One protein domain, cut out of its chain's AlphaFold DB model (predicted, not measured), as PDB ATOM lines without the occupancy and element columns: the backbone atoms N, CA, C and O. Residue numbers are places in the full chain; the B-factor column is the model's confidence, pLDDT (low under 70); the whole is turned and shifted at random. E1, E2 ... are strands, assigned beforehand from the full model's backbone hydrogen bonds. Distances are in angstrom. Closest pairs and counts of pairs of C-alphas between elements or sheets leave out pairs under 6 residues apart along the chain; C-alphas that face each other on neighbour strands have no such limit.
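AT A GLANCE: This is residues 278 to 365 of the 376 residues of an uncharacterized protein of uncultured prokaryote (UniProt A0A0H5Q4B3). Two small sheets lie face to face as a sandwich with their strands nearly aligned, and a two-stranded hairpin, E2 and E3, turns away from one end of it. One layer is the strongly twisted, branched sheet of E4, E5, E6 and E8, and the other is the sheet E7, E1, E9; both are antiparallel. The printed part has 88 residues with nine named strands, E1 to E9 in order along the chain, and no named helix, and its class is all strand. It is only just compact, close to loose, with a radius of gyration of the C-alphas of 14.5 A, and it spans 44 by 33 by 19 A.

HOW THE PARTS SIT: Begin at E4, residues 310 to 318, whose pairing is staggered. On one side of it look for E6, residues 328 to 330, with N 312 and O 328 2.8 A apart, and for E5, residues 321 to 324, with N 316 and O 323 2.9 A apart; E4 and E5 are a hairpin. On the other side is E8, residues 345 to 352, where N 313 and O 349 are 2.9 A apart. In the second sheet, E1, residues 278 to 286, is the inner strand. Its neighbours are E9, residues 356 to 364, with N 283 and O 359 2.9 A apart, and E7, residues 334 to 338, with N 282 and O 335 2.9 A apart. The parts of the two sheets that face each other are 8.9 A centre to centre, with strands at 17 degrees; the closest C-alphas of E8 and E9 are those of Pro 352 and Cys 358, 5.8 A apart. E2, residues 293 to 296, and E3, residues 304 to 307, form a hairpin, with N 294 and O 306 2.7 A apart. E3 runs on into E4 across a break of 2 residues, at 81 degrees, while E2 is apart from E4.

IN THESE COORDINATES: Find C-alpha 278 at (144.094, 87.421, 65.281); from there E1 runs 26.4 A to C-alpha 286. E4 starts at C-alpha 310, at (127.892, 92.615, 56.448), and covers 25.1 A. E8 measures 19.9 A, E7 13.3 A, E5 10.0 A, E3 9.8 A, E2 9.4 A and E6 6.6 A. E9 runs 25.6 A to C-alpha 364 at (142.664, 83.105, 68.624).

THE WHOLE: The two C-alphas farthest apart are those of Phe 300 and Gly 320, 45.4 A. The printed part has no cut, and no link is long. Its mean pLDDT is 80.4; look for values under 70 at residues 290 to 294, 296 to 299, 318 to 322 and 342 of this model.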
ATOM      1  N   VAL A 278     143.248  87.059  66.441       84.94
ATOM      2  CA  VAL A 278     144.094  87.421  65.281       84.94
ATOM      3  C   VAL A 278     143.300  87.657  64.004       84.94
ATOM      4  O   VAL A 278     143.763  88.292  63.055       84.94
ATOM      5  N   GLY A 279     142.071  87.158  63.968       86.94
ATOM      6  CA  GLY A 279     141.136  87.395  62.885       86.94
ATOM      7  C   GLY A 279     139.834  86.648  63.101       86.94
ATOM      8  O   GLY A 279     139.662  85.912  64.071       86.94
ATOM      9  N   VAL A 280     138.892  86.843  62.190       87.62
ATOM     10  CA  VAL A 280     137.593  86.174  62.231       87.62
ATOM     11  C   VAL A 280     137.257  85.577  60.877       87.62
ATOM     12  O   VAL A 280     137.535  86.153  59.825       87.62
ATOM     13  N   VAL A 281     136.588  84.429  60.896       84.12
ATOM     14  CA  VAL A 281     135.828  83.953  59.742       84.12
ATOM     15  C   VAL A 281     134.397  84.447  59.903       84.12
ATOM     16  O   VAL A 281     133.703  84.053  60.840       84.12
ATOM     17  N   VAL A 282     133.932  85.291  58.987       86.06
ATOM     18  CA  VAL A 282     132.526  85.705  58.926       86.06
ATOM     19  C   VAL A 282     131.809  84.838  57.903       86.06
ATOM     20  O   VAL A 282     132.196  84.807  56.735       86.06
ATOM     21  N   VAL A 283     130.760  84.137  58.329       86.06
ATOM     22  CA  VAL A 283     129.872  83.366  57.451       86.06
ATOM     23  C   VAL A 283     128.545  84.098  57.353       86.06
ATOM     24  O   VAL A 283     127.887  84.332  58.365       86.06
ATOM     25  N   THR A 284     128.142  84.460  56.141       88.31
ATOM     26  CA  THR A 284     126.893  85.167  55.871       88.31
ATOM     27  C   THR A 284     125.938  84.294  55.061       88.31
ATOM     28  O   THR A 284     126.341  83.504  54.206       88.31
ATOM     29  N   GLN A 285     124.645  84.408  55.350       87.62
ATOM     30  CA  GLN A 285     123.584  83.709  54.631       87.62
ATOM     31  C   GLN A 285     122.553  84.716  54.142       87.62
ATOM     32  O   GLN A 285     122.073  85.552  54.909       87.62
ATOM     33  N   LYS A 286     122.195  84.627  52.861       88.00
ATOM     34  CA  LYS A 286     121.164  85.468  52.253       88.00
ATOM     35  C   LYS A 286     119.781  84.939  52.634       88.00
ATOM     36  O   LYS A 286     119.422  83.834  52.242       88.00
ATOM     37  N   ILE A 287     119.009  85.734  53.369       86.81
ATOM     38  CA  ILE A 287     117.647  85.388  53.808       86.81
ATOM     39  C   ILE A 287     116.558  86.035  52.944       86.81
ATOM     40  O   ILE A 287     115.442  85.527  52.889       86.81
ATOM     41  N   GLN A 288     116.863  87.141  52.254       81.50
ATOM     42  CA  GLN A 288     115.936  87.857  51.362       81.50
ATOM     43  C   GLN A 288     116.686  88.473  50.166       81.50
ATOM     44  O   GLN A 288     117.907  88.338  50.044       81.50
ATOM     45  N   GLN A 289     115.980  89.142  49.244       71.88
ATOM     46  CA  GLN A 289     116.626  89.904  48.169       71.88
ATOM     47  C   GLN A 289     117.434  91.071  48.758       71.88
ATOM     48  O   GLN A 289     116.896  92.123  49.075       71.88
ATOM     49  N   ALA A 290     118.738  90.858  48.919       62.69
ATOM     50  CA  ALA A 290     119.683  91.893  49.305       62.69
ATOM     51  C   ALA A 290     119.894  92.910  48.176       62.69
ATOM     52  O   ALA A 290     120.086  92.514  47.023       62.69
ATOM     53  N   THR A 291     119.887  94.196  48.525       61.47
ATOM     54  CA  THR A 291     119.992  95.328  47.586       61.47
ATOM     55  C   THR A 291     121.243  96.186  47.790       61.47
ATOM     56  O   THR A 291     121.484  97.090  46.998       61.47
ATOM     57  N   THR A 292     122.050  95.923  48.822       63.53
ATOM     58  CA  THR A 292     123.271  96.689  49.104       63.53
ATOM     59  C   THR A 292     124.479  96.122  48.367       63.53
ATOM     60  O   THR A 292     124.907  94.992  48.614       63.53
ATOM     61  N   THR A 293     125.050  96.938  47.488       68.38
ATOM     62  CA  THR A 293     126.321  96.693  46.805       68.38
ATOM     63  C   THR A 293     127.321  97.792  47.158       68.38
ATOM     64  O   THR A 293     126.952  98.959  47.272       68.38
ATOM     65  N   THR A 294     128.581  97.419  47.350       66.12
ATOM     66  CA  THR A 294     129.715  98.340  47.399       66.12
ATOM     67  C   THR A 294     130.175  98.586  45.967       66.12
ATOM     68  O   THR A 294     130.391  97.643  45.202       66.12
ATOM     69  N   GLU A 295     130.265  99.854  45.589       72.12
ATOM     70  CA  GLU A 295     130.706 100.278  44.268       72.12
ATOM     71  C   GLU A 295     132.224 100.472  44.258       72.12
ATOM     72  O   GLU A 295     132.768 101.255  45.032       72.12
ATOM     73  N   TYR A 296     132.898  99.768  43.355       62.62
ATOM     74  CA  TYR A 296     134.323  99.894  43.089       62.62
ATOM     75  C   TYR A 296     134.512 100.450  41.681       62.62
ATOM     76  O   TYR A 296     134.388  99.728  40.692       62.62
ATOM     77  N   GLY A 297     134.806 101.741  41.583       65.62
ATOM     78  CA  GLY A 297     135.017 102.425  40.314       65.62
ATOM     79  C   GLY A 297     135.799 103.716  40.498       65.62
ATOM     80  O   GLY A 297     135.722 104.358  41.541       65.62
ATOM     81  N   ASP A 298     136.577 104.084  39.485       55.81
ATOM     82  CA  ASP A 298     137.401 105.298  39.453       55.81
ATOM     83  C   ASP A 298     136.905 106.316  38.409       55.81
ATOM     84  O   ASP A 298     137.610 107.268  38.073       55.81
ATOM     85  N   GLY A 299     135.691 106.112  37.885       66.88
ATOM     86  CA  GLY A 299     135.054 106.970  36.884       66.88
ATOM     87  C   GLY A 299     135.547 106.772  35.445       66.88
ATOM     88  O   GLY A 299     134.904 107.277  34.527       66.88
ATOM     89  N   PHE A 300     136.632 106.020  35.224       71.81
ATOM     90  CA  PHE A 300     137.177 105.724  33.888       71.81
ATOM     91  C   PHE A 300     137.073 104.242  33.499       71.81
ATOM     92  O   PHE A 300     137.170 103.911  32.316       71.81
ATOM     93  N   SER A 301     136.825 103.360  34.470       72.94
ATOM     94  CA  SER A 301     136.529 101.938  34.263       72.94
ATOM     95  C   SER A 301     135.068 101.617  34.614       72.94
ATOM     96  O   SER A 301     134.463 102.341  35.404       72.94
ATOM     97  N   PRO A 302     134.472 100.538  34.066       74.38
ATOM     98  CA  PRO A 302     133.164 100.067  34.511       74.38
ATOM     99  C   PRO A 302     133.159  99.821  36.022       74.38
ATOM    100  O   PRO A 302     134.032  99.121  36.536       74.38
ATOM    101  N   ASN A 303     132.166 100.374  36.716       77.00
ATOM    102  CA  ASN A 303     132.049 100.212  38.159       77.00
ATOM    103  C   ASN A 303     131.708  98.753  38.482       77.00
ATOM    104  O   ASN A 303     130.744  98.183  37.959       77.00
ATOM    105  N   LEU A 304     132.513  98.142  39.344       72.31
ATOM    106  CA  LEU A 304     132.280  96.811  39.870       72.31
ATOM    107  C   LEU A 304     131.419  96.933  41.126       72.31
ATOM    108  O   LEU A 304     131.841  97.495  42.130       72.31
ATOM    109  N   TYR A 305     130.209  96.390  41.076       74.31
ATOM    110  CA  TYR A 305     129.308  96.363  42.224       74.31
ATOM    111  C   TYR A 305     129.433  95.012  42.923       74.31
ATOM    112  O   TYR A 305     128.907  94.007  42.442       74.31
ATOM    113  N   LEU A 306     130.140  94.986  44.052       74.81
ATOM    114  CA  LEU A 306     130.260  93.794  44.886       74.81
ATOM    115  C   LEU A 306     129.147  93.792  45.938       74.81
ATOM    116  O   LEU A 306     128.850  94.836  46.511       74.81
ATOM    117  N   PRO A 307     128.477  92.665  46.206       70.31
ATOM    118  CA  PRO A 307     127.471  92.605  47.257       70.31
ATOM    119  C   PRO A 307     128.114  92.844  48.629       70.31
ATOM    120  O   PRO A 307     129.075  92.173  48.988       70.31
ATOM    121  N   ARG A 308     127.550  93.760  49.425       82.12
ATOM    122  CA  ARG A 308     127.956  93.959  50.822       82.12
ATOM    123  C   ARG A 308     127.062  93.097  51.705       82.12
ATOM    124  O   ARG A 308     125.873  93.385  51.861       82.12
ATOM    125  N   CYS A 309     127.614  92.017  52.246       85.75
ATOM    126  CA  CYS A 309     126.889  91.057  53.076       85.75
ATOM    127  C   CYS A 309     126.778  91.523  54.534       85.75
ATOM    128  O   CYS A 309     125.734  91.348  55.166       85.75
ATOM    129  N   ALA A 310     127.839  92.128  55.071       89.25
ATOM    130  CA  ALA A 310     127.892  92.615  56.448       89.25
ATOM    131  C   ALA A 310     128.962  93.704  56.629       89.25
ATOM    132  O   ALA A 310     129.758  93.956  55.727       89.25
ATOM    133  N   SER A 311     128.976  94.323  57.807       91.38
ATOM    134  CA  SER A 311     130.056  95.188  58.287       91.38
ATOM    135  C   SER A 311     130.618  94.614  59.585       91.38
ATOM    136  O   SER A 311     129.851  94.296  60.493       91.38
ATOM    137  N   LEU A 312     131.932  94.439  59.659       90.94
ATOM    138  CA  LEU A 312     132.652  93.918  60.816       90.94
ATOM    139  C   LEU A 312     133.437  95.048  61.485       90.94
ATOM    140  O   LEU A 312     134.138  95.789  60.807       90.94
ATOM    141  N   ILE A 313     133.376  95.140  62.809       92.44
ATOM    142  CA  ILE A 313     134.242  96.007  63.615       92.44
ATOM    143  C   ILE A 313     134.987  95.164  64.647       92.44
ATOM    144  O   ILE A 313     134.419  94.249  65.247       92.44
ATOM    145  N   PHE A 314     136.259  95.480  64.855       90.81
ATOM    146  CA  PHE A 314     137.069  94.900  65.922       90.81
ATOM    147  C   PHE A 314     137.159  95.876  67.087       90.81
ATOM    148  O   PHE A 314     137.276  97.081  66.864       90.81
ATOM    149  N   ALA A 315     137.140  95.359  68.311       85.81
ATOM    150  CA  ALA A 315     137.589  96.096  69.478       85.81
ATOM    151  C   ALA A 315     139.031  95.679  69.775       85.81
ATOM    152  O   ALA A 315     139.310  94.499  70.004       85.81
ATOM    153  N   VAL A 316     139.942  96.645  69.748       82.62
ATOM    154  CA  VAL A 316     141.367  96.459  70.038       82.62
ATOM    155  C   VAL A 316     141.727  97.199  71.310       82.62
ATOM    156  O   VAL A 316     141.121  98.223  71.635       82.62
ATOM    157  N   ASN A 317     142.686  96.664  72.060       70.12
ATOM    158  CA  ASN A 317     143.212  97.345  73.232       70.12
ATOM    159  C   ASN A 317     144.421  98.174  72.803       70.12
ATOM    160  O   ASN A 317     145.428  97.634  72.347       70.12
ATOM    161  N   VAL A 318     144.313  99.493  72.930       57.97
ATOM    162  CA  VAL A 318     145.403 100.420  72.640       57.97
ATOM    163  C   VAL A 318     145.733 101.139  73.936       57.97
ATOM    164  O   VAL A 318     144.990 102.009  74.378       57.97
ATOM    165  N   VAL A 319     146.859 100.766  74.550       60.66
ATOM    166  CA  VAL A 319     147.370 101.403  75.778       60.66
ATOM    167  C   VAL A 319     146.360 101.320  76.943       60.66
ATOM    168  O   VAL A 319     146.110 102.290  77.648       60.66
ATOM    169  N   GLY A 320     145.740 100.153  77.138       57.06
ATOM    170  CA  GLY A 320     144.785  99.909  78.229       57.06
ATOM    171  C   GLY A 320     143.366 100.417  77.961       57.06
ATOM    172  O   GLY A 320     142.487 100.204  78.793       57.06
ATOM    173  N   VAL A 321     143.124 101.053  76.810       53.59
ATOM    174  CA  VAL A 321     141.807 101.551  76.409       53.59
ATOM    175  C   VAL A 321     141.262 100.708  75.267       53.59
ATOM    176  O   VAL A 321     141.907 100.508  74.234       53.59
ATOM    177  N   GLY A 322     140.034 100.232  75.443       69.75
ATOM    178  CA  GLY A 322     139.289  99.586  74.383       69.75
ATOM    179  C   GLY A 322     138.880 100.585  73.304       69.75
ATOM    180  O   GLY A 322     138.230 101.581  73.599       69.75
ATOM    181  N   SER A 323     139.228 100.321  72.045       76.94
ATOM    182  CA  SER A 323     138.832 101.165  70.918       76.94
ATOM    183  C   SER A 323     138.242 100.333  69.786       76.94
ATOM    184  O   SER A 323     138.753  99.261  69.459       76.94
ATOM    185  N   TRP A 324     137.170 100.838  69.177       83.00
ATOM    186  CA  TRP A 324     136.600 100.257  67.967       83.00
ATOM    187  C   TRP A 324     137.412 100.666  66.738       83.00
ATOM    188  O   TRP A 324     137.719 101.838  66.527       83.00
ATOM    189  N   MET A 325     137.727  99.690  65.897       83.25
ATOM    190  CA  MET A 325     138.337  99.922  64.595       83.25
ATOM    191  C   MET A 325     137.307 100.384  63.563       83.25
ATOM    192  O   MET A 325     136.103 100.165  63.712       83.25
ATOM    193  N   ALA A 326     137.803 100.977  62.474       82.81
ATOM    194  CA  ALA A 326     136.974 101.298  61.321       82.81
ATOM    195  C   ALA A 326     136.263 100.035  60.788       82.81
ATOM    196  O   ALA A 326     136.859  98.952  60.790       82.81
ATOM    197  N   PRO A 327     135.007 100.160  60.326       86.94
ATOM    198  CA  PRO A 327     134.252  99.037  59.794       86.94
ATOM    199  C   PRO A 327     134.919  98.445  58.554       86.94
ATOM    200  O   PRO A 327     135.371  99.166  57.666       86.94
ATOM    201  N   ILE A 328     134.927  97.119  58.489       87.94
ATOM    202  CA  ILE A 328     135.443  96.326  57.380       87.94
ATOM    203  C   ILE A 328     134.265  95.661  56.682       87.94
ATOM    204  O   ILE A 328     133.428  95.012  57.314       87.94
ATOM    205  N   ASP A 329     134.217  95.800  55.364       88.81
ATOM    206  CA  ASP A 329     133.148  95.224  54.561       88.81
ATOM    207  C   ASP A 329     133.348  93.726  54.354       88.81
ATOM    208  O   ASP A 329     134.422  93.252  53.979       88.81
ATOM    209  N   VAL A 330     132.275  92.973  54.602       85.81
ATOM    210  CA  VAL A 330     132.193  91.547  54.292       85.81
ATOM    211  C   VAL A 330     131.513  91.414  52.936       85.81
ATOM    212  O   VAL A 330     130.315  91.672  52.810       85.81
ATOM    213  N   GLU A 331     132.276  91.019  51.927       82.19
ATOM    214  CA  GLU A 331     131.873  91.048  50.512       82.19
ATOM    215  C   GLU A 331     131.478  89.666  49.976       82.19
ATOM    216  O   GLU A 331     130.972  89.522  48.863       82.19
ATOM    217  N   THR A 332     131.713  88.615  50.766       82.31
ATOM    218  CA  THR A 332     131.439  87.230  50.373       82.31
ATOM    219  C   THR A 332     130.626  86.485  51.431       82.31
ATOM    220  O   THR A 332     130.508  86.900  52.585       82.31
ATOM    221  N   LEU A 333     130.056  85.338  51.040       82.25
ATOM    222  CA  LEU A 333     129.290  84.481  51.954       82.25
ATOM    223  C   LEU A 333     130.157  83.836  53.043       82.25
ATOM    224  O   LEU A 333     129.642  83.399  54.067       82.25
ATOM    225  N   ARG A 334     131.471  83.760  52.831       86.69
ATOM    226  CA  ARG A 334     132.430  83.277  53.819       86.69
ATOM    227  C   ARG A 334     133.761  83.977  53.598       86.69
ATOM    228  O   ARG A 334     134.433  83.692  52.611       86.69
ATOM    229  N   GLN A 335     134.147  84.841  54.529       86.56
ATOM    230  CA  GLN A 335     135.357  85.652  54.422       86.56
ATOM    231  C   GLN A 335     136.215  85.502  55.671       86.56
ATOM    232  O   GLN A 335     135.717  85.632  56.786       86.56
ATOM    233  N   TRP A 336     137.504  85.242  55.473       89.56
ATOM    234  CA  TRP A 336     138.508  85.441  56.512       89.56
ATOM    235  C   TRP A 336     138.917  86.912  56.529       89.56
ATOM    236  O   TRP A 336     139.242  87.469  55.478       89.56
ATOM    237  N   ILE A 337     138.895  87.529  57.707       89.38
ATOM    238  CA  ILE A 337     139.295  88.919  57.909       89.38
ATOM    239  C   ILE A 337     140.305  88.953  59.060       89.38
ATOM    240  O   ILE A 337     139.909  88.699  60.202       89.38
ATOM    241  N   PRO A 338     141.594  89.235  58.792       89.69
ATOM    242  CA  PRO A 338     142.573  89.434  59.853       89.69
ATOM    243  C   PRO A 338     142.293  90.748  60.590       89.69
ATOM    244  O   PRO A 338     141.764  91.694  59.995       89.69
ATOM    245  N   VAL A 339     142.671  90.825  61.865       85.56
ATOM    246  CA  VAL A 339     142.662  92.102  62.591       85.56
ATOM    247  C   VAL A 339     143.655  93.055  61.907       85.56
ATOM    248  O   VAL A 339     144.801  92.664  61.679       85.56
ATOM    249  N   PRO A 340     143.255  94.274  61.498       77.69
ATOM    250  CA  PRO A 340     144.174  95.167  60.803       77.69
ATOM    251  C   PRO A 340     145.278  95.718  61.723       77.69
ATOM    252  O   PRO A 340     145.010  96.353  62.739       77.69
ATOM    253  N   GLY A 341     146.531  95.567  61.296       77.56
ATOM    254  CA  GLY A 341     147.703  96.045  62.037       77.56
ATOM    255  C   GLY A 341     148.281  94.998  62.990       77.56
ATOM    256  O   GLY A 341     147.925  93.829  62.917       77.56
ATOM    257  N   ASP A 342     149.189  95.436  63.865       69.94
ATOM    258  CA  ASP A 342     149.945  94.557  64.775       69.94
ATOM    259  C   ASP A 342     149.281  94.410  66.160       69.94
ATOM    260  O   ASP A 342     149.918  93.953  67.106       69.94
ATOM    261  N   PHE A 343     148.023  94.840  66.314       71.81
ATOM    262  CA  PHE A 343     147.313  94.797  67.594       71.81
ATOM    263  C   PHE A 343     146.314  93.637  67.617       71.81
ATOM    264  O   PHE A 343     145.421  93.614  66.766       71.81
ATOM    265  N   PRO A 344     146.403  92.712  68.585       74.12
ATOM    266  CA  PRO A 344     145.377  91.697  68.777       74.12
ATOM    267  C   PRO A 344     144.041  92.350  69.166       74.12
ATOM    268  O   PRO A 344     143.990  93.307  69.946       74.12
ATOM    269  N   ALA A 345     142.937  91.849  68.607       85.94
ATOM    270  CA  ALA A 345     141.597  92.273  69.012       85.94
ATOM    271  C   ALA A 345     141.120  91.429  70.198       85.94
ATOM    272  O   ALA A 345     141.431  90.251  70.284       85.94
ATOM    273  N   TYR A 346     140.316  91.995  71.090       85.81
ATOM    274  CA  TYR A 346     139.684  91.233  72.178       85.81
ATOM    275  C   TYR A 346     138.180  91.033  71.958       85.81
ATOM    276  O   TYR A 346     137.536  90.248  72.649       85.81
ATOM    277  N   SER A 347     137.595  91.736  70.983       88.19
ATOM    278  CA  SER A 347     136.208  91.539  70.568       88.19
ATOM    279  C   SER A 347     136.043  91.790  69.074       88.19
ATOM    280  O   SER A 347     136.786  92.557  68.461       88.19
ATOM    281  N   ALA A 348     135.049  91.141  68.483       90.38
ATOM    282  CA  ALA A 348     134.666  91.330  67.096       90.38
ATOM    283  C   ALA A 348     133.141  91.323  66.993       90.38
ATOM    284  O   ALA A 348     132.483  90.375  67.425       90.38
ATOM    285  N   VAL A 349     132.574  92.374  66.406       92.19
ATOM    286  CA  VAL A 349     131.127  92.527  66.237       92.19
ATOM    287  C   VAL A 349     130.813  92.642  64.757       92.19
ATOM    288  O   VAL A 349     131.368  93.482  64.052       92.19
ATOM    289  N   VAL A 350     129.895  91.802  64.283       92.94
ATOM    290  CA  VAL A 350     129.382  91.872  62.915       92.94
ATOM    291  C   VAL A 350     127.969  92.437  62.909       92.94
ATOM    292  O   VAL A 350     127.107  92.024  63.684       92.94
ATOM    293  N   LYS A 351     127.710  93.355  61.982       93.69
ATOM    294  CA  LYS A 351     126.384  93.874  61.672       93.69
ATOM    295  C   LYS A 351     125.963  93.374  60.285       93.69
ATOM    296  O   LYS A 351     126.547  93.820  59.292       93.69
ATOM    297  N   PRO A 352     124.978  92.463  60.180       90.88
ATOM    298  CA  PRO A 352     124.474  92.019  58.885       90.88
ATOM    299  C   PRO A 352     123.841  93.184  58.117       90.88
ATOM    300  O   PRO A 352     123.201  94.057  58.709       90.88
ATOM    301  N   MET A 353     123.985  93.180  56.792       89.31
ATOM    302  CA  MET A 353     123.215  94.071  55.923       89.31
ATOM    303  C   MET A 353     121.784  93.549  55.750       89.31
ATOM    304  O   MET A 353     121.504  92.366  55.959       89.31
ATOM    305  N   ASN A 354     120.864  94.424  55.339       84.12
ATOM    306  CA  ASN A 354     119.471  94.042  55.103       84.12
ATOM    307  C   ASN A 354     119.381  92.861  54.121       84.12
ATOM    308  O   ASN A 354     119.916  92.905  53.013       84.12
ATOM    309  N   GLY A 355     118.681  91.803  54.532       85.94
ATOM    310  CA  GLY A 355     118.539  90.577  53.745       85.94
ATOM    311  C   GLY A 355     119.646  89.538  53.952       85.94
ATOM    312  O   GLY A 355     119.595  88.497  53.293       85.94
ATOM    313  N   TYR A 356     120.582  89.765  54.880       87.62
ATOM    314  CA  TYR A 356     121.578  88.784  55.319       87.62
ATOM    315  C   TYR A 356     121.450  88.448  56.810       87.62
ATOM    316  O   TYR A 356     120.945  89.227  57.613       87.62
ATOM    317  N   THR A 357     121.947  87.271  57.177       90.00
ATOM    318  CA  THR A 357     122.289  86.890  58.555       90.00
ATOM    319  C   THR A 357     123.769  86.540  58.606       90.00
ATOM    320  O   THR A 357     124.354  86.204  57.572       90.00
ATOM    321  N   CYS A 358     124.405  86.666  59.772       90.12
ATOM    322  CA  CYS A 358     125.847  86.474  59.911       90.12
ATOM    323  C   CYS A 358     126.191  85.689  61.173       90.12
ATOM    324  O   CYS A 358     125.543  85.845  62.205       90.12
ATOM    325  N   GLN A 359     127.242  84.885  61.076       86.75
ATOM    326  CA  GLN A 359     127.914  84.230  62.191       86.75
ATOM    327  C   GLN A 359     129.398  84.600  62.142       86.75
ATOM    328  O   GLN A 359     129.982  84.674  61.059       86.75
ATOM    329  N   VAL A 360     129.991  84.851  63.309       88.56
ATOM    330  CA  VAL A 360     131.411  85.193  63.458       88.56
ATOM    331  C   VAL A 360     132.098  84.053  64.183       88.56
ATOM    332  O   VAL A 360     131.644  83.636  65.246       88.56
ATOM    333  N   PHE A 361     133.194  83.568  63.612       87.12
ATOM    334  CA  PHE A 361     134.054  82.558  64.211       87.12
ATOM    335  C   PHE A 361     135.425  83.195  64.464       87.12
ATOM    336  O   PHE A 361     136.206  83.324  63.514       87.12
ATOM    337  N   PRO A 362     135.703  83.675  65.688       87.56
ATOM    338  CA  PRO A 362     137.012  84.215  66.031       87.56
ATOM    339  C   PRO A 362     138.076  83.120  65.994       87.56
ATOM    340  O   PRO A 362     137.840  81.990  66.418       87.56
ATOM    341  N   ALA A 363     139.240  83.472  65.460       82.44
ATOM    342  CA  ALA A 363     140.457  82.689  65.559       82.44
ATOM    343  C   ALA A 363     141.381  83.384  66.556       82.44
ATOM    344  O   ALA A 363     141.648  84.584  66.432       82.44
ATOM    345  N   TYR A 364     141.840  82.618  67.533       85.38
ATOM    346  CA  TYR A 364     142.664  83.105  68.624       85.38
ATOM    347  C   TYR A 364     144.139  82.787  68.363       85.38
ATOM    348  O   TYR A 364     144.445  81.828  67.649       85.38
ATOM    349  N   LEU A 365     145.042  83.592  68.923       74.44
ATOM    350  CA  LEU A 365     146.384  83.111  69.245       74.44
ATOM    351  C   LEU A 365     146.200  82.089  70.371       74.44
ATOM    352  O   LEU A 365     145.801  82.466  71.468       74.44
TER     353      LEU A 365